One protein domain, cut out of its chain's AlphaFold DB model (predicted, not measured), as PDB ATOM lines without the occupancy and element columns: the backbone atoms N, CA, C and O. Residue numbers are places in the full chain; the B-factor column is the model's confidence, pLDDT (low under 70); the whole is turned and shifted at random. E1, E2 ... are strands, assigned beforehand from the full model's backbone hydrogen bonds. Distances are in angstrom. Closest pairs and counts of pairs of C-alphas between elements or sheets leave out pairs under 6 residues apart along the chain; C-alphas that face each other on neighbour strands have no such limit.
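What this domain is: This is residues 3 to 188 of the 969 residues of the protein "Lipoxygenase homology domains 1" of Ursus maritimus (UniProt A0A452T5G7). The main body is a sandwich of two antiparallel sheets, E7-E5-E9-E10 and E6-E8-E11, laid face to face with their strands crossed, and a smaller lobe made of two strand pairs, E1 with E4 and the hairpin E2 and E3, lies beyond one end of it. The tip of that hairpin, residues 25 to 30, sticks out, and the long stretch from 90 to 110 is tied to the smaller sheet of the sandwich by a short pairing at residues 99 to 100. The printed part has 186 residues with no named helix and eleven named strands, E1 to E11 in order along the chain. The class is all strand, though under half of the residues, 88 of 186, are in named elements. The whole is compact, with a radius of gyration of the C-alphas of 17.9 A and spans of 52 by 42 by 34 A.

How they stand to each other: The largest sheet runs in the order E7, residues 111 to 118, E5, residues 63 to 71, E9, residues 141 to 150, and E10, residues 155 to 165; its edge strands are E7 and E10. It is twisted, with C-alphas up to 7.5 A off its best plane. E7 and E5 are antiparallel at 157 degrees, with N 65 and O 116 2.8 A apart. E5 and E9 are antiparallel at 155 degrees, with N 68 and O 147 2.8 A apart. E9 and E10 form a hairpin, with N 159 and O 146 2.8 A apart; E9 bends by 62 degrees at residue 144 and E10 by 67 degrees at residue 162. The second sheet has the order E6, residues 83 to 89, E8, residues 125 to 132, and E11, residues 175 to 179. In it N 86 and O 129 are 2.8 A apart, and N 178 and O 128 are 2.7 A apart. The two sheets form a sandwich, two sheets face to face, with best planes 11 degrees apart and strands at 44 degrees to each other. The closest C-alphas of E10 and E11 are those of Phe 159 and Tyr 179, 5.6 A apart. In the smaller lobe E1, residues 3 to 6, is antiparallel to E4, residues 50 to 54, with N 51 and O 5 2.8 A apart. The hairpin of E2, residues 16 to 25, and E3, residues 30 to 40, has N 23 and O 32 2.9 A apart; E2 bends by 64 degrees at residue 19 and E3 by 68 degrees at residue 37. The closest C-alphas of E3 and E4 are those of Phe 34 and Leu 54, 5.9 A apart. Toward the sandwich, the closest C-alphas of E4 and E7 are those of Asp 52 and Leu 118, 7.4 A apart, while E3 and E5 are apart.

Where its parts are: E5 is 26.0 A long from first to last C-alpha, E7 22.5 A, E9 25.7 A and E10 26.9 A. E6 measures 20.2 A, E8 20.6 A and E11 13.4 A, and E11 ends at C-alpha 179, (237.790, 322.223, 452.387). E1 begins at C-alpha 3, (233.173, 308.174, 474.042), and is 10.1 A long, and E4 is 13.7 A. E2 is 25.2 A and E3, 27.0 A, begins at C-alpha 30, (223.870, 295.824, 475.752).

The domain as a whole: The two C-alphas farthest apart are those of Lys 29 and Arg 75, 56.3 A. The printed part, residues 3 to 188, has no cut. The links E5 to E6 and E6 to E7 are long, with 11 and 21 residues. Residues 186 to 187 pair with residues 155 to 156 of E10. The mean pLDDT of the printed part is 81.8; 21 residues are under 70, among them residues 53 to 62 and 136 to 138.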
ATOM      1  N   ILE A   3     233.783 307.018 473.388       70.88
ATOM      2  CA  ILE A   3     233.173 308.174 474.042       70.88
ATOM      3  C   ILE A   3     234.237 309.238 474.227       70.88
ATOM      4  O   ILE A   3     235.396 308.913 474.460       70.88
ATOM      5  N   ASN A   4     233.839 310.494 474.101       73.62
ATOM      6  CA  ASN A   4     234.665 311.620 474.484       73.62
ATOM      7  C   ASN A   4     234.088 312.179 475.787       73.62
ATOM      8  O   ASN A   4     232.881 312.420 475.864       73.62
ATOM      9  N   VAL A   5     234.921 312.317 476.811       78.31
ATOM     10  CA  VAL A   5     234.525 312.840 478.118       78.31
ATOM     11  C   VAL A   5     235.481 313.946 478.531       78.31
ATOM     12  O   VAL A   5     236.685 313.822 478.332       78.31
ATOM     13  N   GLY A   6     234.953 315.015 479.116       79.75
ATOM     14  CA  GLY A   6     235.740 316.075 479.727       79.75
ATOM     15  C   GLY A   6     234.867 317.057 480.497       79.75
ATOM     16  O   GLY A   6     233.639 316.949 480.473       79.75
ATOM     17  N   HIS A   7     235.495 318.009 481.177       76.38
ATOM     18  CA  HIS A   7     234.816 319.079 481.913       76.38
ATOM     19  C   HIS A   7     235.330 320.458 481.476       76.38
ATOM     20  O   HIS A   7     236.307 320.582 480.749       76.38
ATOM     21  N   ASN A   8     234.641 321.523 481.885       73.56
ATOM     22  CA  ASN A   8     234.924 322.894 481.441       73.56
ATOM     23  C   ASN A   8     235.925 323.657 482.334       73.56
ATOM     24  O   ASN A   8     236.083 324.867 482.147       73.56
ATOM     25  N   ASN A   9     236.539 322.959 483.296       72.69
ATOM     26  CA  ASN A   9     237.447 323.472 484.322       72.69
ATOM     27  C   ASN A   9     236.939 324.712 485.092       72.69
ATOM     28  O   ASN A   9     237.679 325.673 485.290       72.69
ATOM     29  N   LYS A  10     235.658 324.734 485.494       71.31
ATOM     30  CA  LYS A  10     235.073 325.818 486.309       71.31
ATOM     31  C   LYS A  10     234.751 325.343 487.734       71.31
ATOM     32  O   LYS A  10     234.083 324.328 487.889       71.31
ATOM     33  N   GLY A  11     235.150 326.121 488.745       72.25
ATOM     34  CA  GLY A  11     234.893 325.865 490.175       72.25
ATOM     35  C   GLY A  11     236.166 325.949 491.029       72.25
ATOM     36  O   GLY A  11     237.261 325.972 490.482       72.25
ATOM     37  N   GLY A  12     236.033 326.004 492.363       69.06
ATOM     38  CA  GLY A  12     237.176 326.087 493.295       69.06
ATOM     39  C   GLY A  12     237.995 324.794 493.442       69.06
ATOM     40  O   GLY A  12     239.074 324.826 494.017       69.06
ATOM     41  N   SER A  13     237.493 323.670 492.920       74.06
ATOM     42  CA  SER A  13     238.195 322.384 492.821       74.06
ATOM     43  C   SER A  13     237.660 321.633 491.601       74.06
ATOM     44  O   SER A  13     236.655 320.928 491.669       74.06
ATOM     45  N   ALA A  14     238.243 321.915 490.436       74.25
ATOM     46  CA  ALA A  14     237.723 321.446 489.155       74.25
ATOM     47  C   ALA A  14     238.298 320.091 488.709       74.25
ATOM     48  O   ALA A  14     237.780 319.525 487.748       74.25
ATOM     49  N   GLY A  15     239.335 319.578 489.381       81.06
ATOM     50  CA  GLY A  15     239.941 318.286 489.067       81.06
ATOM     51  C   GLY A  15     238.971 317.122 489.286       81.06
ATOM     52  O   GLY A  15     238.279 317.051 490.303       81.06
ATOM     53  N   TRP A  16     238.913 316.198 488.328       84.81
ATOM     54  CA  TRP A  16     237.978 315.073 488.339       84.81
ATOM     55  C   TRP A  16     238.683 313.737 488.097       84.81
ATOM     56  O   TRP A  16     239.076 313.424 486.977       84.81
ATOM     57  N   PHE A  17     238.789 312.893 489.126       82.50
ATOM     58  CA  PHE A  17     239.225 311.509 488.938       82.50
ATOM     59  C   PHE A  17     238.092 310.656 488.360       82.50
ATOM     60  O   PHE A  17     237.068 310.426 489.011       82.50
ATOM     61  N   LEU A  18     238.281 310.145 487.144       81.62
ATOM     62  CA  LEU A  18     237.296 309.327 486.450       81.62
ATOM     63  C   LEU A  18     237.788 307.878 486.336       81.62
ATOM     64  O   LEU A  18     238.702 307.567 485.571       81.62
ATOM     65  N   SER A  19     237.146 306.971 487.083       74.75
ATOM     66  CA  SER A  19     237.496 305.543 487.085       74.75
ATOM     67  C   SER A  19     236.994 304.813 485.839       74.75
ATOM     68  O   SER A  19     237.778 304.190 485.127       74.75
ATOM     69  N   LYS A  20     235.698 304.911 485.529       79.56
ATOM     70  CA  LYS A  20     235.079 304.331 484.333       79.56
ATOM     71  C   LYS A  20     233.762 305.015 483.987       79.56
ATOM     72  O   LYS A  20     233.096 305.568 484.857       79.56
ATOM     73  N   ILE A  21     233.352 304.886 482.731       83.19
ATOM     74  CA  ILE A  21     232.006 305.216 482.255       83.19
ATOM     75  C   ILE A  21     231.329 303.932 481.800       83.19
ATOM     76  O   ILE A  21     231.955 303.072 481.187       83.19
ATOM     77  N   VAL A  22     230.045 303.793 482.102       82.62
ATOM     78  CA  VAL A  22     229.251 302.624 481.737       82.62
ATOM     79  C   VAL A  22     228.032 303.112 480.971       82.62
ATOM     80  O   VAL A  22     227.275 303.928 481.489       82.62
ATOM     81  N   ILE A  23     227.857 302.644 479.737       83.94
ATOM     82  CA  ILE A  23     226.700 302.984 478.901       83.94
ATOM     83  C   ILE A  23     225.855 301.730 478.705       83.94
ATOM     84  O   ILE A  23     226.338 300.733 478.171       83.94
ATOM     85  N   GLU A  24     224.591 301.795 479.112       83.69
ATOM     86  CA  GLU A  24     223.599 300.746 478.882       83.69
ATOM     87  C   GLU A  24     222.669 301.157 477.733       83.69
ATOM     88  O   GLU A  24     221.899 302.110 477.828       83.69
ATOM     89  N   ASP A  25     222.769 300.440 476.616       79.94
ATOM     90  CA  ASP A  25     221.856 300.541 475.484       79.94
ATOM     91  C   ASP A  25     220.610 299.700 475.787       79.94
ATOM     92  O   ASP A  25     220.596 298.476 475.607       79.94
ATOM     93  N   ILE A  26     219.576 300.382 476.286       82.31
ATOM     94  CA  ILE A  26     218.309 299.786 476.728       82.31
ATOM     95  C   ILE A  26     217.583 299.096 475.560       82.31
ATOM     96  O   ILE A  26     216.992 298.035 475.751       82.31
ATOM     97  N   GLY A  27     217.669 299.650 474.344       68.62
ATOM     98  CA  GLY A  27     217.000 299.107 473.157       68.62
ATOM     99  C   GLY A  27     217.615 297.792 472.680       68.62
ATOM    100  O   GLY A  27     216.892 296.875 472.294       68.62
ATOM    101  N   ASN A  28     218.941 297.665 472.774       78.50
ATOM    102  CA  ASN A  28     219.667 296.462 472.354       78.50
ATOM    103  C   ASN A  28     220.068 295.530 473.513       78.50
ATOM    104  O   ASN A  28     220.760 294.538 473.271       78.50
ATOM    105  N   LYS A  29     219.674 295.836 474.760       81.62
ATOM    106  CA  LYS A  29     220.077 295.126 475.993       81.62
ATOM    107  C   LYS A  29     221.595 294.904 476.097       81.62
ATOM    108  O   LYS A  29     222.050 293.824 476.474       81.62
ATOM    109  N   ARG A  30     222.398 295.907 475.729       74.25
ATOM    110  CA  ARG A  30     223.870 295.824 475.752       74.25
ATOM    111  C   ARG A  30     224.466 296.821 476.726       74.25
ATOM    112  O   ARG A  30     224.043 297.968 476.782       74.25
ATOM    113  N   LYS A  31     225.497 296.387 477.444       81.75
ATOM    114  CA  LYS A  31     226.267 297.202 478.381       81.75
ATOM    115  C   LYS A  31     227.682 297.391 477.849       81.75
ATOM    116  O   LYS A  31     228.310 296.428 477.414       81.75
ATOM    117  N   TYR A  32     228.163 298.626 477.862       77.69
ATOM    118  CA  TYR A  32     229.482 299.010 477.377       77.69
ATOM    119  C   TYR A  32     230.270 299.675 478.506       77.69
ATOM    120  O   TYR A  32     229.893 300.748 478.974       77.69
ATOM    121  N   ASP A  33     231.375 299.056 478.918       77.81
ATOM    122  CA  ASP A  33     232.295 299.605 479.914       77.81
ATOM    123  C   ASP A  33     233.462 300.351 479.247       77.81
ATOM    124  O   ASP A  33     234.124 299.844 478.337       77.81
ATOM    125  N   PHE A  34     233.742 301.549 479.751       78.25
ATOM    126  CA  PHE A  34     234.790 302.465 479.312       78.25
ATOM    127  C   PHE A  34     235.683 302.834 480.510       78.25
ATOM    128  O   PHE A  34     235.490 303.891 481.119       78.25
ATOM    129  N   PRO A  35     236.622 301.966 480.918       72.81
ATOM    130  CA  PRO A  35     237.532 302.252 482.026       72.81
ATOM    131  C   PRO A  35     238.581 303.313 481.640       72.81
ATOM    132  O   PRO A  35     239.103 303.285 480.526       72.81
ATOM    133  N   LEU A  36     238.886 304.236 482.561       74.56
ATOM    134  CA  LEU A  36     239.856 305.330 482.393       74.56
ATOM    135  C   LEU A  36     240.890 305.399 483.536       74.56
ATOM    136  O   LEU A  36     242.079 305.497 483.246       74.56
ATOM    137  N   ASN A  37     240.459 305.319 484.801       73.00
ATOM    138  CA  ASN A  37     241.295 305.361 486.016       73.00
ATOM    139  C   ASN A  37     242.343 306.490 486.045       73.00
ATOM    140  O   ASN A  37     243.515 306.238 486.331       73.00
ATOM    141  N   ARG A  38     241.937 307.724 485.728       74.06
ATOM    142  CA  ARG A  38     242.838 308.887 485.643       74.06
ATOM    143  C   ARG A  38     242.184 310.180 486.115       74.06
ATOM    144  O   ARG A  38     240.957 310.286 486.109       74.06
ATOM    145  N   TRP A  39     243.015 311.156 486.474       74.19
ATOM    146  CA  TRP A  39     242.571 312.526 486.722       74.19
ATOM    147  C   TRP A  39     242.342 313.257 485.400       74.19
ATOM    148  O   TRP A  39     243.165 313.195 484.490       74.19
ATOM    149  N   LEU A  40     241.206 313.938 485.306       78.56
ATOM    150  CA  LEU A  40     240.924 314.980 484.334       78.56
ATOM    151  C   LEU A  40     241.086 316.308 485.075       78.56
ATOM    152  O   LEU A  40     240.187 316.728 485.797       78.56
ATOM    153  N   ALA A  41     242.276 316.893 485.008       74.12
ATOM    154  CA  ALA A  41     242.652 318.102 485.738       74.12
ATOM    155  C   ALA A  41     243.807 318.796 485.005       74.12
ATOM    156  O   ALA A  41     244.560 318.127 484.298       74.12
ATOM    157  N   LEU A  42     243.953 320.117 485.148       68.12
ATOM    158  CA  LEU A  42     245.085 320.849 484.552       68.12
ATOM    159  C   LEU A  42     246.370 320.725 485.385       68.12
ATOM    160  O   LEU A  42     247.467 320.857 484.850       68.12
ATOM    161  N   ASP A  43     246.230 320.488 486.685       65.50
ATOM    162  CA  ASP A  43     247.289 320.471 487.695       65.50
ATOM    163  C   ASP A  43     247.666 319.059 488.181       65.50
ATOM    164  O   ASP A  43     248.673 318.904 488.872       65.50
ATOM    165  N   GLU A  44     246.931 318.020 487.772       70.62
ATOM    166  CA  GLU A  44     247.197 316.622 488.138       70.62
ATOM    167  C   GLU A  44     247.353 315.683 486.922       70.62
ATOM    168  O   GLU A  44     246.977 316.003 485.795       70.62
ATOM    169  N   ASP A  45     247.920 314.491 487.163       71.00
ATOM    170  CA  ASP A  45     248.199 313.433 486.173       71.00
ATOM    171  C   ASP A  45     248.933 313.943 484.912       71.00
ATOM    172  O   ASP A  45     250.132 314.243 484.981       71.00
ATOM    173  N   ASP A  46     248.250 314.028 483.764       63.34
ATOM    174  CA  ASP A  46     248.818 314.503 482.497       63.34
ATOM    175  C   ASP A  46     248.323 315.891 482.065       63.34
ATOM    176  O   ASP A  46     248.577 316.293 480.928       63.34
ATOM    177  N   GLY A  47     247.637 316.625 482.946       66.12
ATOM    178  CA  GLY A  47     247.202 317.998 482.682       66.12
ATOM    179  C   GLY A  47     246.062 318.121 481.664       66.12
ATOM    180  O   GLY A  47     245.828 319.210 481.141       66.12
ATOM    181  N   LYS A  48     245.373 317.023 481.319       66.31
ATOM    182  CA  LYS A  48     244.278 317.017 480.336       66.31
ATOM    183  C   LYS A  48     242.928 316.901 481.025       66.31
ATOM    184  O   LYS A  48     242.685 315.956 481.762       66.31
ATOM    185  N   ILE A  49     241.996 317.784 480.679       73.94
ATOM    186  CA  ILE A  49     240.626 317.782 481.221       73.94
ATOM    187  C   ILE A  49     239.600 317.063 480.326       73.94
ATOM    188  O   ILE A  49     238.418 316.994 480.670       73.94
ATOM    189  N   GLN A  50     240.031 316.527 479.178       73.25
ATOM    190  CA  GLN A  50     239.188 315.847 478.185       73.25
ATOM    191  C   GLN A  50     239.930 314.674 477.517       73.25
ATOM    192  O   GLN A  50     241.116 314.797 477.202       73.25
ATOM    193  N   ARG A  51     239.246 313.544 477.256       71.06
ATOM    194  CA  ARG A  51     239.801 312.347 476.592       71.06
ATOM    195  C   ARG A  51     238.790 311.514 475.797       71.06
ATOM    196  O   ARG A  51     237.614 311.433 476.142       71.06
ATOM    197  N   ASP A  52     239.305 310.807 474.787       70.31
ATOM    198  CA  ASP A  52     238.615 309.704 474.104       70.31
ATOM    199  C   ASP A  52     238.851 308.371 474.852       70.31
ATOM    200  O   ASP A  52     239.998 307.986 475.089       70.31
ATOM    201  N   ILE A  53     237.781 307.632 475.170       69.62
ATOM    202  CA  ILE A  53     237.817 306.304 475.812       69.62
ATOM    203  C   ILE A  53     237.172 305.262 474.886       69.62
ATOM    204  O   ILE A  53     236.099 305.487 474.317       69.62
ATOM    205  N   LEU A  54     237.817 304.101 474.733       64.00
ATOM    206  CA  LEU A  54     237.300 302.956 473.974       64.00
ATOM    207  C   LEU A  54     236.635 301.925 474.895       64.00
ATOM    208  O   LEU A  54     237.052 301.734 476.037       64.00
ATOM    209  N   VAL A  55     235.631 301.216 474.369       63.88
ATOM    210  CA  VAL A  55     235.014 300.073 475.067       63.88
ATOM    211  C   VAL A  55     236.077 299.022 475.386       63.88
ATOM    212  O   VAL A  55     236.796 298.591 474.483       63.88
ATOM    213  N   GLY A  56     236.145 298.591 476.647       56.81
ATOM    214  CA  GLY A  56     237.021 297.504 477.099       56.81
ATOM    215  C   GLY A  56     238.443 297.912 477.505       56.81
ATOM    216  O   GLY A  56     239.241 297.036 477.816       56.81
ATOM    217  N   GLY A  57     238.777 299.208 477.533       48.72
ATOM    218  CA  GLY A  57     240.011 299.685 478.178       48.72
ATOM    219  C   GLY A  57     241.321 299.432 477.433       48.72
ATOM    220  O   GLY A  57     242.385 299.561 478.033       48.72
ATOM    221  N   ALA A  58     241.283 299.081 476.145       46.06
ATOM    222  CA  ALA A  58     242.501 298.987 475.345       46.06
ATOM    223  C   ALA A  58     243.210 300.353 475.313       46.06
ATOM    224  O   ALA A  58     242.598 301.348 474.915       46.06
ATOM    225  N   GLU A  59     244.488 300.401 475.715       47.97
ATOM    226  CA  GLU A  59     245.328 301.590 475.548       47.97
ATOM    227  C   GLU A  59     245.278 302.012 474.078       47.97
ATOM    228  O   GLU A  59     245.702 301.279 473.180       47.97
ATOM    229  N   THR A  60     244.699 303.184 473.825       48.59
ATOM    230  CA  THR A  60     244.577 303.728 472.479       48.59
ATOM    231  C   THR A  60     245.977 303.934 471.909       48.59
ATOM    232  O   THR A  60     246.820 304.605 472.510       48.59
ATOM    233  N   THR A  61     246.234 303.386 470.721       56.09
ATOM    234  CA  THR A  61     247.283 303.901 469.835       56.09
ATOM    235  C   THR A  61     246.847 305.303 469.422       56.09
ATOM    236  O   THR A  61     246.132 305.473 468.435       56.09
ATOM    237  N   ALA A  62     247.159 306.289 470.261       68.12
ATOM    238  CA  ALA A  62     246.875 307.687 469.997       68.12
ATOM    239  C   ALA A  62     247.687 308.127 468.771       68.12
ATOM    240  O   ALA A  62     248.911 308.048 468.767       68.12
ATOM    241  N   ILE A  63     246.991 308.535 467.715       78.25
ATOM    242  CA  ILE A  63     247.562 309.163 466.527       78.25
ATOM    243  C   ILE A  63     247.597 310.663 466.780       78.25
ATOM    244  O   ILE A  63     246.557 311.264 467.060       78.25
ATOM    245  N   SER A  64     248.774 311.262 466.672       83.69
ATOM    246  CA  SER A  64     248.951 312.696 466.835       83.69
ATOM    247  C   SER A  64     248.589 313.482 465.573       83.69
ATOM    248  O   SER A  64     248.672 313.004 464.434       83.69
ATOM    249  N   TYR A  65     248.187 314.724 465.805       88.19
ATOM    250  CA  TYR A  65     247.902 315.742 464.812       88.19
ATOM    251  C   TYR A  65     248.440 317.076 465.317       88.19
ATOM    252  O   TYR A  65     248.174 317.458 466.454       88.19
ATOM    253  N   VAL A  66     249.146 317.804 464.459       89.12
ATOM    254  CA  VAL A  66     249.553 319.188 464.713       89.12
ATOM    255  C   VAL A  66     248.598 320.095 463.951       89.12
ATOM    256  O   VAL A  66     248.527 320.025 462.723       89.12
ATOM    257  N   VAL A  67     247.841 320.917 464.670       92.19
ATOM    258  CA  VAL A  67     246.881 321.874 464.111       92.19
ATOM    259  C   VAL A  67     247.430 323.277 464.287       92.19
ATOM    260  O   VAL A  67     247.684 323.704 465.404       92.19
ATOM    261  N   THR A  68     247.566 324.015 463.194       90.94
ATOM    262  CA  THR A  68     248.009 325.407 463.178       90.94
ATOM    263  C   THR A  68     246.879 326.295 462.681       90.94
ATOM    264  O   THR A  68     246.333 326.061 461.603       90.94
ATOM    265  N   VAL A  69     246.525 327.318 463.449       91.81
ATOM    266  CA  VAL A  69     245.442 328.253 463.143       91.81
ATOM    267  C   VAL A  69     246.029 329.640 462.914       91.81
ATOM    268  O   VAL A  69     246.761 330.148 463.759       91.81
ATOM    269  N   PHE A  70     245.699 330.250 461.777       89.38
ATOM    270  CA  PHE A  70     246.135 331.595 461.407       89.38
ATOM    271  C   PHE A  70     244.979 332.577 461.597       89.38
ATOM    272  O   PHE A  70     243.923 332.431 460.969       89.38
ATOM    273  N   THR A  71     245.176 333.576 462.456       89.75
ATOM    274  CA  THR A  71     244.253 334.702 462.625       89.75
ATOM    275  C   THR A  71     244.721 335.844 461.731       89.75
ATOM    276  O   THR A  71     245.875 336.258 461.815       89.75
ATOM    277  N   GLY A  72     243.846 336.357 460.864       85.62
ATOM    278  CA  GLY A  72     244.267 337.336 459.854       85.62
ATOM    279  C   GLY A  72     244.665 338.689 460.447       85.62
ATOM    280  O   GLY A  72     244.249 339.066 461.547       85.62
ATOM    281  N   ASP A  73     245.456 339.451 459.695       84.31
ATOM    282  CA  ASP A  73     245.957 340.765 460.108       84.31
ATOM    283  C   ASP A  73     245.002 341.922 459.743       84.31
ATOM    284  O   ASP A  73     245.382 342.952 459.186       84.31
ATOM    285  N   VAL A  74     243.720 341.772 460.075       86.50
ATOM    286  CA  VAL A  74     242.709 342.827 459.886       86.50
ATOM    287  C   VAL A  74     242.269 343.416 461.222       86.50
ATOM    288  O   VAL A  74     242.269 342.750 462.261       86.50
ATOM    289  N   ARG A  75     241.894 344.701 461.233       84.94
ATOM    290  CA  ARG A  75     241.518 345.401 462.471       84.94
ATOM    291  C   ARG A  75     240.377 344.667 463.191       84.94
ATOM    292  O   ARG A  75     239.304 344.464 462.633       84.94
ATOM    293  N   GLY A  76     240.618 344.305 464.454       85.25
ATOM    294  CA  GLY A  76     239.658 343.587 465.298       85.25
ATOM    295  C   GLY A  76     239.544 342.085 465.018       85.25
ATOM    296  O   GLY A  76     238.568 341.493 465.457       85.25
ATOM    297  N   ALA A  77     240.482 341.486 464.275       88.31
ATOM    298  CA  ALA A  77     240.454 340.067 463.907       88.31
ATOM    299  C   ALA A  77     240.542 339.091 465.086       88.31
ATOM    300  O   ALA A  77     240.122 337.950 464.935       88.31
ATOM    301  N   GLY A  78     241.126 339.507 466.212       87.44
ATOM    302  CA  GLY A  78     241.380 338.621 467.345       87.44
ATOM    303  C   GLY A  78     240.148 338.358 468.210       87.44
ATOM    304  O   GLY A  78     239.275 339.218 468.328       87.44
ATOM    305  N   THR A  79     240.113 337.196 468.864       87.50
ATOM    306  CA  THR A  79     238.990 336.768 469.713       87.50
ATOM    307  C   THR A  79     239.460 336.201 471.044       87.50
ATOM    308  O   THR A  79     240.513 335.582 471.136       87.50
ATOM    309  N   LYS A  80     238.650 336.377 472.093       83.31
ATOM    310  CA  LYS A  80     238.833 335.697 473.391       83.31
ATOM    311  C   LYS A  80     237.860 334.527 473.583       83.31
ATOM    312  O   LYS A  80     237.721 333.999 474.687       83.31
ATOM    313  N   SER A  81     237.147 334.140 472.525       83.56
ATOM    314  CA  SER A  81     236.202 333.028 472.559       83.56
ATOM    315  C   SER A  81     236.914 331.674 472.491       83.56
ATOM    316  O   SER A  81     237.953 331.542 471.853       83.56
ATOM    317  N   LYS A  82     236.338 330.638 473.115       83.94
ATOM    318  CA  LYS A  82     236.880 329.272 473.024       83.94
ATOM    319  C   LYS A  82     236.669 328.719 471.614       83.94
ATOM    320  O   LYS A  82     235.519 328.529 471.207       83.94
ATOM    321  N   ILE A  83     237.762 328.445 470.905       89.38
ATOM    322  CA  ILE A  83     237.761 327.873 469.554       89.38
ATOM    323  C   ILE A  83     237.668 326.349 469.633       89.38
ATOM    324  O   ILE A  83     238.278 325.722 470.502       89.38
ATOM    325  N   TYR A  84     236.919 325.743 468.717       91.56
ATOM    326  CA  TYR A  84     236.871 324.299 468.539       91.56
ATOM    327  C   TYR A  84     237.032 323.896 467.073       91.56
ATOM    328  O   TYR A  84     236.740 324.658 466.152       91.56
ATOM    329  N   LEU A  85     237.464 322.652 466.882       93.88
ATOM    330  CA  LEU A  85     237.733 322.034 465.595       93.88
ATOM    331  C   LEU A  85     237.043 320.669 465.490       93.88
ATOM    332  O   LEU A  85     237.033 319.897 466.450       93.88
ATOM    333  N   VAL A  86     236.529 320.332 464.308       93.50
ATOM    334  CA  VAL A  86     236.094 318.973 463.957       93.50
ATOM    335  C   VAL A  86     236.802 318.539 462.683       93.50
ATOM    336  O   VAL A  86     236.619 319.134 461.626       93.50
ATOM    337  N   MET A  87     237.588 317.472 462.758       93.56
ATOM    338  CA  MET A  87     238.281 316.885 461.614       93.56
ATOM    339  C   MET A  87     237.459 315.734 461.032       93.56
ATOM    340  O   MET A  87     237.003 314.866 461.779       93.56
ATOM    341  N   TYR A  88     237.301 315.691 459.708       92.06
ATOM    342  CA  TYR A  88     236.578 314.628 459.001       92.06
ATOM    343  C   TYR A  88     237.554 313.819 458.145       92.06
ATOM    344  O   TYR A  88     238.284 314.389 457.335       92.06
ATOM    345  N   GLY A  89     237.576 312.495 458.314       88.56
ATOM    346  CA  GLY A  89     238.470 311.634 457.530       88.56
ATOM    347  C   GLY A  89     238.051 311.514 456.061       88.56
ATOM    348  O   GLY A  89     236.921 311.842 455.720       88.56
ATOM    349  N   ALA A  90     238.925 310.980 455.200       80.06
ATOM    350  CA  ALA A  90     238.773 310.944 453.733       80.06
ATOM    351  C   ALA A  90     237.392 310.527 453.176       80.06
ATOM    352  O   ALA A  90     237.009 310.974 452.101       80.06
ATOM    353  N   ARG A  91     236.642 309.661 453.875       72.00
ATOM    354  CA  ARG A  91     235.300 309.202 453.454       72.00
ATOM    355  C   ARG A  91     234.136 309.921 454.153       72.00
ATOM    356  O   ARG A  91     233.002 309.491 454.000       72.00
ATOM    357  N   GLY A  92     234.389 310.926 454.991       65.38
ATOM    358  CA  GLY A  92     233.380 311.708 455.724       65.38
ATOM    359  C   GLY A  92     232.642 310.984 456.863       65.38
ATOM    360  O   GLY A  92     232.134 311.641 457.766       65.38
ATOM    361  N   ASN A  93     232.626 309.647 456.876       72.44
ATOM    362  CA  ASN A  93     231.842 308.838 457.825       72.44
ATOM    363  C   ASN A  93     232.430 308.759 459.245       72.44
ATOM    364  O   ASN A  93     231.785 308.245 460.156       72.44
ATOM    365  N   LYS A  94     233.672 309.212 459.443       80.25
ATOM    366  CA  LYS A  94     234.340 309.270 460.750       80.25
ATOM    367  C   LYS A  94     234.842 310.688 460.981       80.25
ATOM    368  O   LYS A  94     235.465 311.265 460.089       80.25
ATOM    369  N   ASN A  95     234.602 311.214 462.178       86.81
ATOM    370  CA  ASN A  95     235.105 312.513 462.598       86.81
ATOM    371  C   ASN A  95     235.744 312.440 463.990       86.81
ATOM    372  O   ASN A  95     235.608 311.445 464.713       86.81
ATOM    373  N   SER A  96     236.474 313.489 464.345       85.00
ATOM    374  CA  SER A  96     237.124 313.602 465.647       85.00
ATOM    375  C   SER A  96     236.150 313.841 466.803       85.00
ATOM    376  O   SER A  96     236.485 313.501 467.932       85.00
ATOM    377  N   GLY A  97     234.954 314.375 466.541       84.62
ATOM    378  CA  GLY A  97     234.173 315.134 467.522       84.62
ATOM    379  C   GLY A  97     234.694 316.572 467.663       84.62
ATOM    380  O   GLY A  97     235.689 316.930 467.024       84.62
ATOM    381  N   LYS A  98     234.017 317.399 468.475       84.75
ATOM    382  CA  LYS A  98     234.472 318.766 468.791       84.75
ATOM    383  C   LYS A  98     235.686 318.703 469.716       84.75
ATOM    384  O   LYS A  98     235.575 318.243 470.850       84.75
ATOM    385  N   ILE A  99     236.822 319.177 469.220       85.75
ATOM    386  CA  ILE A  99     238.061 319.332 469.980       85.75
ATOM    387  C   ILE A  99     238.227 320.813 470.288       85.75
ATOM    388  O   ILE A  99     238.302 321.614 469.358       85.75
ATOM    389  N   PHE A 100     238.279 321.187 471.561       85.44
ATOM    390  CA  PHE A 100     238.573 322.565 471.941       85.44
ATOM    391  C   PHE A 100     240.079 322.822 471.846       85.44
ATOM    392  O   PHE A 100     240.886 322.018 472.306       85.44
ATOM    393  N   LEU A 101     240.452 323.929 471.208       86.12
ATOM    394  CA  LEU A 101     241.845 324.337 471.029       86.12
ATOM    395  C   LEU A 101     242.292 325.134 472.261       86.12
ATOM    396  O   LEU A 101     242.296 326.366 472.269       86.12
ATOM    397  N   GLU A 102     242.559 324.411 473.346       75.94
ATOM    398  CA  GLU A 102     242.874 324.994 474.652       75.94
ATOM    399  C   GLU A 102     244.255 325.667 474.676       75.94
ATOM    400  O   GLU A 102     245.187 325.222 474.012       75.94
ATOM    401  N   GLY A 103     244.376 326.762 475.436       72.38
ATOM    402  CA  GLY A 103     245.614 327.548 475.549       72.38
ATOM    403  C   GLY A 103     245.885 328.525 474.395       72.38
ATOM    404  O   GLY A 103     246.836 329.294 474.475       72.38
ATOM    405  N   GLY A 104     245.053 328.535 473.347       76.44
ATOM    406  CA  GLY A 104     245.192 329.461 472.222       76.44
ATOM    407  C   GLY A 104     244.783 330.892 472.565       76.44
ATOM    408  O   GLY A 104     243.814 331.104 473.299       76.44
ATOM    409  N   VAL A 105     245.501 331.874 472.012       79.06
ATOM    410  CA  VAL A 105     245.249 333.301 472.284       79.06
ATOM    411  C   VAL A 105     244.499 333.974 471.135       79.06
ATOM    412  O   VAL A 105     243.660 334.831 471.405       79.06
ATOM    413  N   PHE A 106     244.763 333.568 469.886       85.62
ATOM    414  CA  PHE A 106     244.025 333.989 468.686       85.62
ATOM    415  C   PHE A 106     243.921 335.512 468.497       85.62
ATOM    416  O   PHE A 106     242.852 336.043 468.189       85.62
ATOM    417  N   ASP A 107     245.029 336.231 468.688       84.44
ATOM    418  CA  ASP A 107     245.103 337.676 468.442       84.44
ATOM    419  C   ASP A 107     245.311 337.998 466.947       84.44
ATOM    420  O   ASP A 107     245.696 337.147 466.147       84.44
ATOM    421  N   ARG A 108     245.046 339.250 466.553       84.00
ATOM    422  CA  ARG A 108     245.216 339.734 465.170       84.00
ATOM    423  C   ARG A 108     246.630 339.434 464.648       84.00
ATOM    424  O   ARG A 108     247.601 339.753 465.325       84.00
ATOM    425  N   GLY A 109     246.729 338.860 463.445       74.69
ATOM    426  CA  GLY A 109     248.005 338.521 462.799       74.69
ATOM    427  C   GLY A 109     248.781 337.372 463.462       74.69
ATOM    428  O   GLY A 109     249.900 337.069 463.052       74.69
ATOM    429  N   ARG A 110     248.221 336.725 464.494       81.00
ATOM    430  CA  ARG A 110     248.882 335.652 465.243       81.00
ATOM    431  C   ARG A 110     248.655 334.285 464.593       81.00
ATOM    432  O   ARG A 110     247.614 334.012 463.996       81.00
ATOM    433  N   THR A 111     249.633 333.399 464.777       81.81
ATOM    434  CA  THR A 111     249.527 331.966 464.480       81.81
ATOM    435  C   THR A 111     249.593 331.150 465.774       81.81
ATOM    436  O   THR A 111     250.581 331.251 466.498       81.81
ATOM    437  N   ASP A 112     248.588 330.312 466.032       81.62
ATOM    438  CA  ASP A 112     248.495 329.436 467.210       81.62
ATOM    439  C   ASP A 112     248.643 327.954 466.794       81.62
ATOM    440  O   ASP A 112     248.116 327.551 465.754       81.62
ATOM    441  N   ILE A 113     249.360 327.125 467.570       82.56
ATOM    442  CA  ILE A 113     249.595 325.694 467.266       82.56
ATOM    443  C   ILE A 113     249.126 324.792 468.412       82.56
ATOM    444  O   ILE A 113     249.421 325.050 469.573       82.56
ATOM    445  N   PHE A 114     248.477 323.678 468.066       83.25
ATOM    446  CA  PHE A 114     247.923 322.691 468.990       83.25
ATOM    447  C   PHE A 114     248.367 321.274 468.620       83.25
ATOM    448  O   PHE A 114     248.388 320.908 467.444       83.25
ATOM    449  N   HIS A 115     248.661 320.455 469.632       80.50
ATOM    450  CA  HIS A 115     248.959 319.027 469.483       80.50
ATOM    451  C   HIS A 115     247.763 318.210 469.967       80.50
ATOM    452  O   HIS A 115     247.383 318.283 471.134       80.50
ATOM    453  N   ILE A 116     247.147 317.453 469.063       83.56
ATOM    454  CA  ILE A 116     245.901 316.721 469.302       83.56
ATOM    455  C   ILE A 116     246.159 315.227 469.144       83.56
ATOM    456  O   ILE A 116     246.725 314.789 468.148       83.56
ATOM    457  N   GLU A 117     245.681 314.430 470.093       78.19
ATOM    458  CA  GLU A 117     245.758 312.972 470.048       78.19
ATOM    459  C   GLU A 117     244.381 312.367 469.758       78.19
ATOM    460  O   GLU A 117     243.414 312.627 470.476       78.19
ATOM    461  N   LEU A 118     244.287 311.522 468.729       77.00
ATOM    462  CA  LEU A 118     243.065 310.814 468.357       77.00
ATOM    463  C   LEU A 118     243.254 309.300 468.404       77.00
ATOM    464  O   LEU A 118     244.246 308.766 467.927       77.00
ATOM    465  N   ALA A 119     242.241 308.572 468.868       71.44
ATOM    466  CA  ALA A 119     242.253 307.104 468.855       71.44
ATOM    467  C   ALA A 119     242.090 306.485 467.448       71.44
ATOM    468  O   ALA A 119     242.116 305.264 467.294       71.44
ATOM    469  N   VAL A 120     241.842 307.304 466.421       75.06
ATOM    470  CA  VAL A 120     241.548 306.859 465.056       75.06
ATOM    471  C   VAL A 120     242.338 307.700 464.067       75.06
ATOM    472  O   VAL A 120     242.305 308.926 464.127       75.06
ATOM    473  N   LEU A 121     242.973 307.033 463.103       83.31
ATOM    474  CA  LEU A 121     243.578 307.697 461.959       83.31
ATOM    475  C   LEU A 121     242.490 308.256 461.028       83.31
ATOM    476  O   LEU A 121     241.745 307.502 460.399       83.31
ATOM    477  N   LEU A 122     242.413 309.581 460.935       89.06
ATOM    478  CA  LEU A 122     241.549 310.315 460.007       89.06
ATOM    479  C   LEU A 122     242.284 310.812 458.756       89.06
ATOM    480  O   LEU A 122     241.625 311.105 457.768       89.06
ATOM    481  N   SER A 123     243.616 310.921 458.785       88.56
ATOM    482  CA  SER A 123     244.387 311.491 457.672       88.56
ATOM    483  C   SER A 123     244.419 310.525 456.474       88.56
ATOM    484  O   SER A 123     244.581 309.322 456.694       88.56
ATOM    485  N   PRO A 124     244.303 311.010 455.221       92.69
ATOM    486  CA  PRO A 124     244.048 312.400 454.835       92.69
ATOM    487  C   PRO A 124     242.610 312.837 455.150       92.69
ATOM    488  O   PRO A 124     241.661 312.062 455.028       92.69
ATOM    489  N   LEU A 125     242.456 314.088 455.569       93.31
ATOM    490  CA  LEU A 125     241.177 314.697 455.922       93.31
ATOM    491  C   LEU A 125     240.435 315.151 454.662       93.31
ATOM    492  O   LEU A 125     241.056 315.656 453.731       93.31
ATOM    493  N   SER A 126     239.110 315.007 454.638       91.81
ATOM    494  CA  SER A 126     238.279 315.516 453.538       91.81
ATOM    495  C   SER A 126     237.890 316.984 453.731       91.81
ATOM    496  O   SER A 126     237.754 317.726 452.766       91.81
ATOM    497  N   ARG A 127     237.641 317.381 454.984       93.88
ATOM    498  CA  ARG A 127     237.234 318.731 455.393       93.88
ATOM    499  C   ARG A 127     237.443 318.911 456.892       93.88
ATOM    500  O   ARG A 127     237.638 317.931 457.621       93.88
ATOM    501  N   VAL A 128     237.331 320.148 457.350       96.25
ATOM    502  CA  VAL A 128     237.437 320.531 458.759       96.25
ATOM    503  C   VAL A 128     236.325 321.523 459.092       96.25
ATOM    504  O   VAL A 128     236.109 322.452 458.329       96.25
ATOM    505  N   SER A 129     235.617 321.353 460.210       95.44
ATOM    506  CA  SER A 129     234.788 322.432 460.766       95.44
ATOM    507  C   SER A 129     235.606 323.214 461.783       95.44
ATOM    508  O   SER A 129     236.197 322.595 462.669       95.44
ATOM    509  N   ILE A 130     235.600 324.539 461.704       95.38
ATOM    510  CA  ILE A 130     236.163 325.407 462.738       95.38
ATOM    511  C   ILE A 130     235.117 326.423 463.186       95.38
ATOM    512  O   ILE A 130     234.377 326.966 462.366       95.38
ATOM    513  N   GLY A 131     235.039 326.664 464.488       92.12
ATOM    514  CA  GLY A 131     234.098 327.621 465.054       92.12
ATOM    515  C   GLY A 131     234.447 327.985 466.486       92.12
ATOM    516  O   GLY A 131     235.430 327.497 467.044       92.12
ATOM    517  N   HIS A 132     233.637 328.845 467.094       88.25
ATOM    518  CA  HIS A 132     233.857 329.297 468.465       88.25
ATOM    519  C   HIS A 132     232.572 329.304 469.294       88.25
ATOM    520  O   HIS A 132     231.463 329.276 468.767       88.25
ATOM    521  N   GLY A 133     232.714 329.306 470.621       79.38
ATOM    522  CA  GLY A 133     231.579 329.258 471.551       79.38
ATOM    523  C   GLY A 133     230.766 330.556 471.669       79.38
ATOM    524  O   GLY A 133     229.847 330.602 472.478       79.38
ATOM    525  N   ASN A 134     231.123 331.610 470.929       77.38
ATOM    526  CA  ASN A 134     230.516 332.951 470.971       77.38
ATOM    527  C   ASN A 134     230.389 333.585 472.382       77.38
ATOM    528  O   ASN A 134     229.493 334.376 472.672       77.38
ATOM    529  N   VAL A 135     231.315 333.254 473.284       71.06
ATOM    530  CA  VAL A 135     231.395 333.823 474.644       71.06
ATOM    531  C   VAL A 135     232.537 334.843 474.729       71.06
ATOM    532  O   VAL A 135     233.577 334.622 474.109       71.06
ATOM    533  N   GLY A 136     232.363 335.919 475.511       66.00
ATOM    534  CA  GLY A 136     233.406 336.912 475.832       66.00
ATOM    535  C   GLY A 136     233.154 338.332 475.298       66.00
ATOM    536  O   GLY A 136     232.123 338.604 474.675       66.00
ATOM    537  N   VAL A 137     234.098 339.242 475.575       62.28
ATOM    538  CA  VAL A 137     234.193 340.599 474.995       62.28
ATOM    539  C   VAL A 137     235.036 340.503 473.716       62.28
ATOM    540  O   VAL A 137     236.049 339.815 473.723       62.28
ATOM    541  N   ASN A 138     234.615 341.166 472.632       67.56
ATOM    542  CA  ASN A 138     235.200 341.048 471.284       67.56
ATOM    543  C   ASN A 138     235.116 339.614 470.704       67.56
ATOM    544  O   ASN A 138     236.090 338.868 470.660       67.56
ATOM    545  N   ARG A 139     233.891 339.214 470.332       74.44
ATOM    546  CA  ARG A 139     233.539 337.829 469.960       74.44
ATOM    547  C   ARG A 139     233.895 337.468 468.521       74.44
ATOM    548  O   ARG A 139     234.172 336.301 468.263       74.44
ATOM    549  N   GLY A 140     233.881 338.456 467.628       83.88
ATOM    550  CA  GLY A 140     234.172 338.271 466.216       83.88
ATOM    551  C   GLY A 140     235.614 337.867 465.979       83.88
ATOM    552  O   GLY A 140     236.528 338.470 466.534       83.88
ATOM    553  N   TRP A 141     235.808 336.859 465.140       91.69
ATOM    554  CA  TRP A 141     237.123 336.310 464.846       91.69
ATOM    555  C   TRP A 141     237.345 336.241 463.342       91.69
ATOM    556  O   TRP A 141     236.488 335.739 462.624       91.69
ATOM    557  N   TYR A 142     238.480 336.721 462.843       92.19
ATOM    558  CA  TYR A 142     238.836 336.537 461.436       92.19
ATOM    559  C   TYR A 142     239.837 335.389 461.299       92.19
ATOM    560  O   TYR A 142     241.030 335.547 461.572       92.19
ATOM    561  N   CYS A 143     239.348 334.229 460.862       92.88
ATOM    562  CA  CYS A 143     240.188 333.070 460.592       92.88
ATOM    563  C   CYS A 143     240.690 333.135 459.146       92.88
ATOM    564  O   CYS A 143     239.898 333.117 458.200       92.88
ATOM    565  N   GLU A 144     242.010 333.201 458.968       91.94
ATOM    566  CA  GLU A 144     242.641 333.204 457.648       91.94
ATOM    567  C   GLU A 144     242.698 331.784 457.074       91.94
ATOM    568  O   GLU A 144     242.191 331.531 455.983       91.94
ATOM    569  N   LYS A 145     243.286 330.836 457.806       93.88
ATOM    570  CA  LYS A 145     243.397 329.430 457.389       93.88
ATOM    571  C   LYS A 145     243.716 328.515 458.567       93.88
ATOM    572  O   LYS A 145     244.220 328.954 459.601       93.88
ATOM    573  N   VAL A 146     243.483 327.223 458.368       95.38
ATOM    574  CA  VAL A 146     243.890 326.148 459.276       95.38
ATOM    575  C   VAL A 146     244.813 325.200 458.524       95.38
ATOM    576  O   VAL A 146     244.502 324.776 457.414       95.38
ATOM    577  N   VAL A 147     245.945 324.840 459.111       94.19
ATOM    578  CA  VAL A 147     246.885 323.861 458.557       94.19
ATOM    579  C   VAL A 147     246.951 322.673 459.506       94.19
ATOM    580  O   VAL A 147     247.116 322.857 460.707       94.19
ATOM    581  N   ILE A 148     246.805 321.453 458.991       95.12
ATOM    582  CA  ILE A 148     246.830 320.232 459.806       95.12
ATOM    583  C   ILE A 148     247.877 319.273 459.258       95.12
ATOM    584  O   ILE A 148     247.801 318.872 458.098       95.12
ATOM    585  N   LEU A 149     248.826 318.879 460.104       92.62
ATOM    586  CA  LEU A 149     249.820 317.843 459.839       92.62
ATOM    587  C   LEU A 149     249.492 316.591 460.655       92.62
ATOM    588  O   LEU A 149     249.308 316.663 461.867       92.62
ATOM    589  N   CYS A 150     249.471 315.432 460.001       91.19
ATOM    590  CA  CYS A 150     249.490 314.137 460.677       91.19
ATOM    591  C   CYS A 150     250.884 313.507 460.521       91.19
ATOM    592  O   CYS A 150     251.195 313.024 459.426       91.19
ATOM    593  N   PRO A 151     251.727 313.484 461.573       88.50
ATOM    594  CA  PRO A 151     253.069 312.903 461.507       88.50
ATOM    595  C   PRO A 151     253.061 311.441 461.055       88.50
ATOM    596  O   PRO A 151     253.923 311.031 460.285       88.50
ATOM    597  N   PHE A 152     252.040 310.670 461.437       86.62
ATOM    598  CA  PHE A 152     251.911 309.262 461.055       86.62
ATOM    599  C   PHE A 152     251.802 309.032 459.541       86.62
ATOM    600  O   PHE A 152     252.412 308.113 458.993       86.62
ATOM    601  N   THR A 153     251.030 309.864 458.839       89.25
ATOM    602  CA  THR A 153     250.890 309.768 457.375       89.25
ATOM    603  C   THR A 153     251.901 310.631 456.634       89.25
ATOM    604  O   THR A 153     252.132 310.392 455.448       89.25
ATOM    605  N   GLY A 154     252.501 311.611 457.314       89.56
ATOM    606  CA  GLY A 154     253.356 312.627 456.712       89.56
ATOM    607  C   GLY A 154     252.574 313.597 455.822       89.56
ATOM    608  O   GLY A 154     253.156 314.209 454.938       89.56
ATOM    609  N   ILE A 155     251.252 313.715 455.976       91.25
ATOM    610  CA  ILE A 155     250.432 314.596 455.132       91.25
ATOM    611  C   ILE A 155     250.132 315.883 455.902       91.25
ATOM    612  O   ILE A 155     249.521 315.832 456.971       91.25
ATOM    613  N   GLN A 156     250.526 317.026 455.331       93.12
ATOM    614  CA  GLN A 156     250.124 318.363 455.764       93.12
ATOM    615  C   GLN A 156     249.108 318.944 454.776       93.12
ATOM    616  O   GLN A 156     249.393 319.060 453.583       93.12
ATOM    617  N   GLN A 157     247.937 319.328 455.278       94.31
ATOM    618  CA  GLN A 157     246.825 319.861 454.488       94.31
ATOM    619  C   GLN A 157     246.507 321.288 454.931       94.31
ATOM    620  O   GLN A 157     246.529 321.583 456.126       94.31
ATOM    621  N   THR A 158     246.188 322.153 453.969       95.00
ATOM    622  CA  THR A 158     245.818 323.553 454.215       95.00
ATOM    623  C   THR A 158     244.342 323.761 453.892       95.00
ATOM    624  O   THR A 158     243.885 323.422 452.803       95.00
ATOM    625  N   PHE A 159     243.614 324.340 454.841       96.50
ATOM    626  CA  PHE A 159     242.185 324.627 454.790       96.50
ATOM    627  C   PHE A 159     241.990 326.149 454.872       96.50
ATOM    628  O   PHE A 159     241.984 326.701 455.977       96.50
ATOM    629  N   PRO A 160     241.908 326.858 453.733       95.00
ATOM    630  CA  PRO A 160     241.680 328.299 453.724       95.00
ATOM    631  C   PRO A 160     240.284 328.641 454.259       95.00
ATOM    632  O   PRO A 160     239.325 327.906 454.027       95.00
ATOM    633  N   CYS A 161     240.184 329.764 454.968       94.00
ATOM    634  CA  CYS A 161     238.930 330.318 455.480       94.00
ATOM    635  C   CYS A 161     238.730 331.752 454.979       94.00
ATOM    636  O   CYS A 161     237.711 332.038 454.356       94.00
ATOM    637  N   SER A 162     239.718 332.624 455.213       92.62
ATOM    638  CA  SER A 162     239.777 334.031 454.791       92.62
ATOM    639  C   SER A 162     238.492 334.813 455.075       92.62
ATOM    640  O   SER A 162     238.042 335.611 454.251       92.62
ATOM    641  N   ASN A 163     237.877 334.581 456.236       93.06
ATOM    642  CA  ASN A 163     236.570 335.153 456.536       93.06
ATOM    643  C   ASN A 163     236.341 335.395 458.035       93.06
ATOM    644  O   ASN A 163     236.986 334.785 458.893       93.06
ATOM    645  N   TRP A 164     235.389 336.282 458.335       91.62
ATOM    646  CA  TRP A 164     234.890 336.503 459.684       91.62
ATOM    647  C   TRP A 164     233.997 335.336 460.124       91.62
ATOM    648  O   TRP A 164     233.181 334.809 459.360       91.62
ATOM    649  N   LEU A 165     234.188 334.958 461.381       91.69
ATOM    650  CA  LEU A 165     233.349 334.107 462.200       91.69
ATOM    651  C   LEU A 165     232.765 335.014 463.292       91.69
ATOM    652  O   LEU A 165     233.418 335.288 464.300       91.69
ATOM    653  N   ASP A 166     231.614 335.620 463.012       87.69
ATOM    654  CA  ASP A 166     230.980 336.643 463.852       87.69
ATOM    655  C   ASP A 166     229.494 336.750 463.485       87.69
ATOM    656  O   ASP A 166     229.160 336.929 462.318       87.69
ATOM    657  N   GLU A 167     228.596 336.705 464.471       86.19
ATOM    658  CA  GLU A 167     227.148 336.865 464.253       86.19
ATOM    659  C   GLU A 167     226.773 338.237 463.677       86.19
ATOM    660  O   GLU A 167     225.710 338.390 463.077       86.19
ATOM    661  N   LYS A 168     227.620 339.252 463.876       83.12
ATOM    662  CA  LYS A 168     227.348 340.643 463.489       83.12
ATOM    663  C   LYS A 168     228.095 341.091 462.237       83.12
ATOM    664  O   LYS A 168     227.959 342.252 461.850       83.12
ATOM    665  N   LYS A 169     228.904 340.227 461.616       81.50
ATOM    666  CA  LYS A 169     229.676 340.566 460.412       81.50
ATOM    667  C   LYS A 169     229.474 339.529 459.318       81.50
ATOM    668  O   LYS A 169     229.250 338.357 459.584       81.50
ATOM    669  N   VAL A 170     229.645 339.984 458.078       81.75
ATOM    670  CA  VAL A 170     229.587 339.156 456.867       81.75
ATOM    671  C   VAL A 170     228.272 338.368 456.795       81.75
ATOM    672  O   VAL A 170     227.234 338.974 456.562       81.75
ATOM    673  N   ASP A 171     228.297 337.054 456.998       86.12
ATOM    674  CA  ASP A 171     227.157 336.144 456.850       86.12
ATOM    675  C   ASP A 171     226.592 335.660 458.196       86.12
ATOM    676  O   ASP A 171     225.728 334.786 458.222       86.12
ATOM    677  N   GLY A 172     227.060 336.219 459.318       84.31
ATOM    678  CA  GLY A 172     226.550 335.906 460.653       84.31
ATOM    679  C   GLY A 172     226.944 334.522 461.181       84.31
ATOM    680  O   GLY A 172     226.437 334.093 462.219       84.31
ATOM    681  N   LEU A 173     227.820 333.790 460.486       89.19
ATOM    682  CA  LEU A 173     228.220 332.440 460.879       89.19
ATOM    683  C   LEU A 173     229.367 332.474 461.895       89.19
ATOM    684  O   LEU A 173     230.379 333.122 461.667       89.19
ATOM    685  N   ILE A 174     229.248 331.706 462.982       89.75
ATOM    686  CA  ILE A 174     230.305 331.507 464.004       89.75
ATOM    687  C   ILE A 174     231.024 330.152 463.886       89.75
ATOM    688  O   ILE A 174     231.936 329.839 464.654       89.75
ATOM    689  N   GLU A 175     230.597 329.327 462.929       92.69
ATOM    690  CA  GLU A 175     231.197 328.047 462.557       92.69
ATOM    691  C   GLU A 175     231.209 327.935 461.029       92.69
ATOM    692  O   GLU A 175     230.223 328.262 460.367       92.69
ATOM    693  N   ARG A 176     232.313 327.444 460.458       93.44
ATOM    694  CA  ARG A 176     232.448 327.168 459.022       93.44
ATOM    695  C   ARG A 176     233.029 325.793 458.769       93.44
ATOM    696  O   ARG A 176     233.888 325.314 459.506       93.44
ATOM    697  N   GLN A 177     232.598 325.195 457.663       94.62
ATOM    698  CA  GLN A 177     233.238 324.024 457.078       94.62
ATOM    699  C   GLN A 177     234.244 324.465 456.017       94.62
ATOM    700  O   GLN A 177     233.889 325.145 455.059       94.62
ATOM    701  N   LEU A 178     235.492 324.054 456.196       95.56
ATOM    702  CA  LEU A 178     236.622 324.355 455.334       95.56
ATOM    703  C   LEU A 178     237.035 323.103 454.562       95.56
ATOM    704  O   LEU A 178     237.133 322.007 455.126       95.56
ATOM    705  N   TYR A 179     237.315 323.280 453.277       93.88
ATOM    706  CA  TYR A 179     237.790 322.223 452.387       93.88
ATOM    707  C   TYR A 179     239.273 322.416 452.091       93.88
ATOM    708  O   TYR A 179     239.786 323.533 452.127       93.88
ATOM    709  N   GLU A 180     239.979 321.315 451.851       92.75
ATOM    710  CA  GLU A 180     241.406 321.374 451.552       92.75
ATOM    711  C   GLU A 180     241.656 322.077 450.214       92.75
ATOM    712  O   GLU A 180     241.043 321.744 449.198       92.75
ATOM    713  N   MET A 181     242.647 322.967 450.191       89.62
ATOM    714  CA  MET A 181     243.262 323.431 448.954       89.62
ATOM    715  C   MET A 181     244.378 322.458 448.553       89.62
ATOM    716  O   MET A 181     245.491 322.516 449.076       89.62
ATOM    717  N   VAL A 182     244.063 321.528 447.648       87.19
ATOM    718  CA  VAL A 182     244.929 320.377 447.315       87.19
ATOM    719  C   VAL A 182     246.286 320.797 446.738       87.19
ATOM    720  O   VAL A 182     247.285 320.134 447.010       87.19
ATOM    721  N   SER A 183     246.354 321.925 446.024       83.12
ATOM    722  CA  SER A 183     247.609 322.503 445.511       83.12
ATOM    723  C   SER A 183     248.593 322.916 446.612       83.12
ATOM    724  O   SER A 183     249.788 323.000 446.360       83.12
ATOM    725  N   LEU A 184     248.119 323.130 447.844       85.94
ATOM    726  CA  LEU A 184     248.948 323.479 449.002       85.94
ATOM    727  C   LEU A 184     249.319 322.264 449.868       85.94
ATOM    728  O   LEU A 184     249.883 322.438 450.956       85.94
ATOM    729  N   ARG A 185     248.979 321.038 449.444       88.38
ATOM    730  CA  ARG A 185     249.301 319.820 450.194       88.38
ATOM    731  C   ARG A 185     250.808 319.589 450.192       88.38
ATOM    732  O   ARG A 185     251.429 319.494 449.138       88.38
ATOM    733  N   LYS A 186     251.383 319.398 451.379       85.75
ATOM    734  CA  LYS A 186     252.808 319.077 451.545       85.75
ATOM    735  C   LYS A 186     252.980 317.674 452.117       85.75
ATOM    736  O   LYS A 186     252.232 317.260 453.007       85.75
ATOM    737  N   LYS A 187     253.979 316.945 451.617       85.25
ATOM    738  CA  LYS A 187     254.470 315.708 452.237       85.25
ATOM    739  C   LYS A 187     255.566 316.066 453.244       85.25
ATOM    740  O   LYS A 187     256.417 316.900 452.965       85.25
ATOM    741  N   ARG A 188     255.513 315.455 454.422       85.06
ATOM    742  CA  ARG A 188     256.460 315.582 455.533       85.06
ATOM    743  C   ARG A 188     257.014 314.206 455.884       85.06
ATOM    744  O   ARG A 188     256.429 313.184 455.513       85.06
TER     745      ARG A 188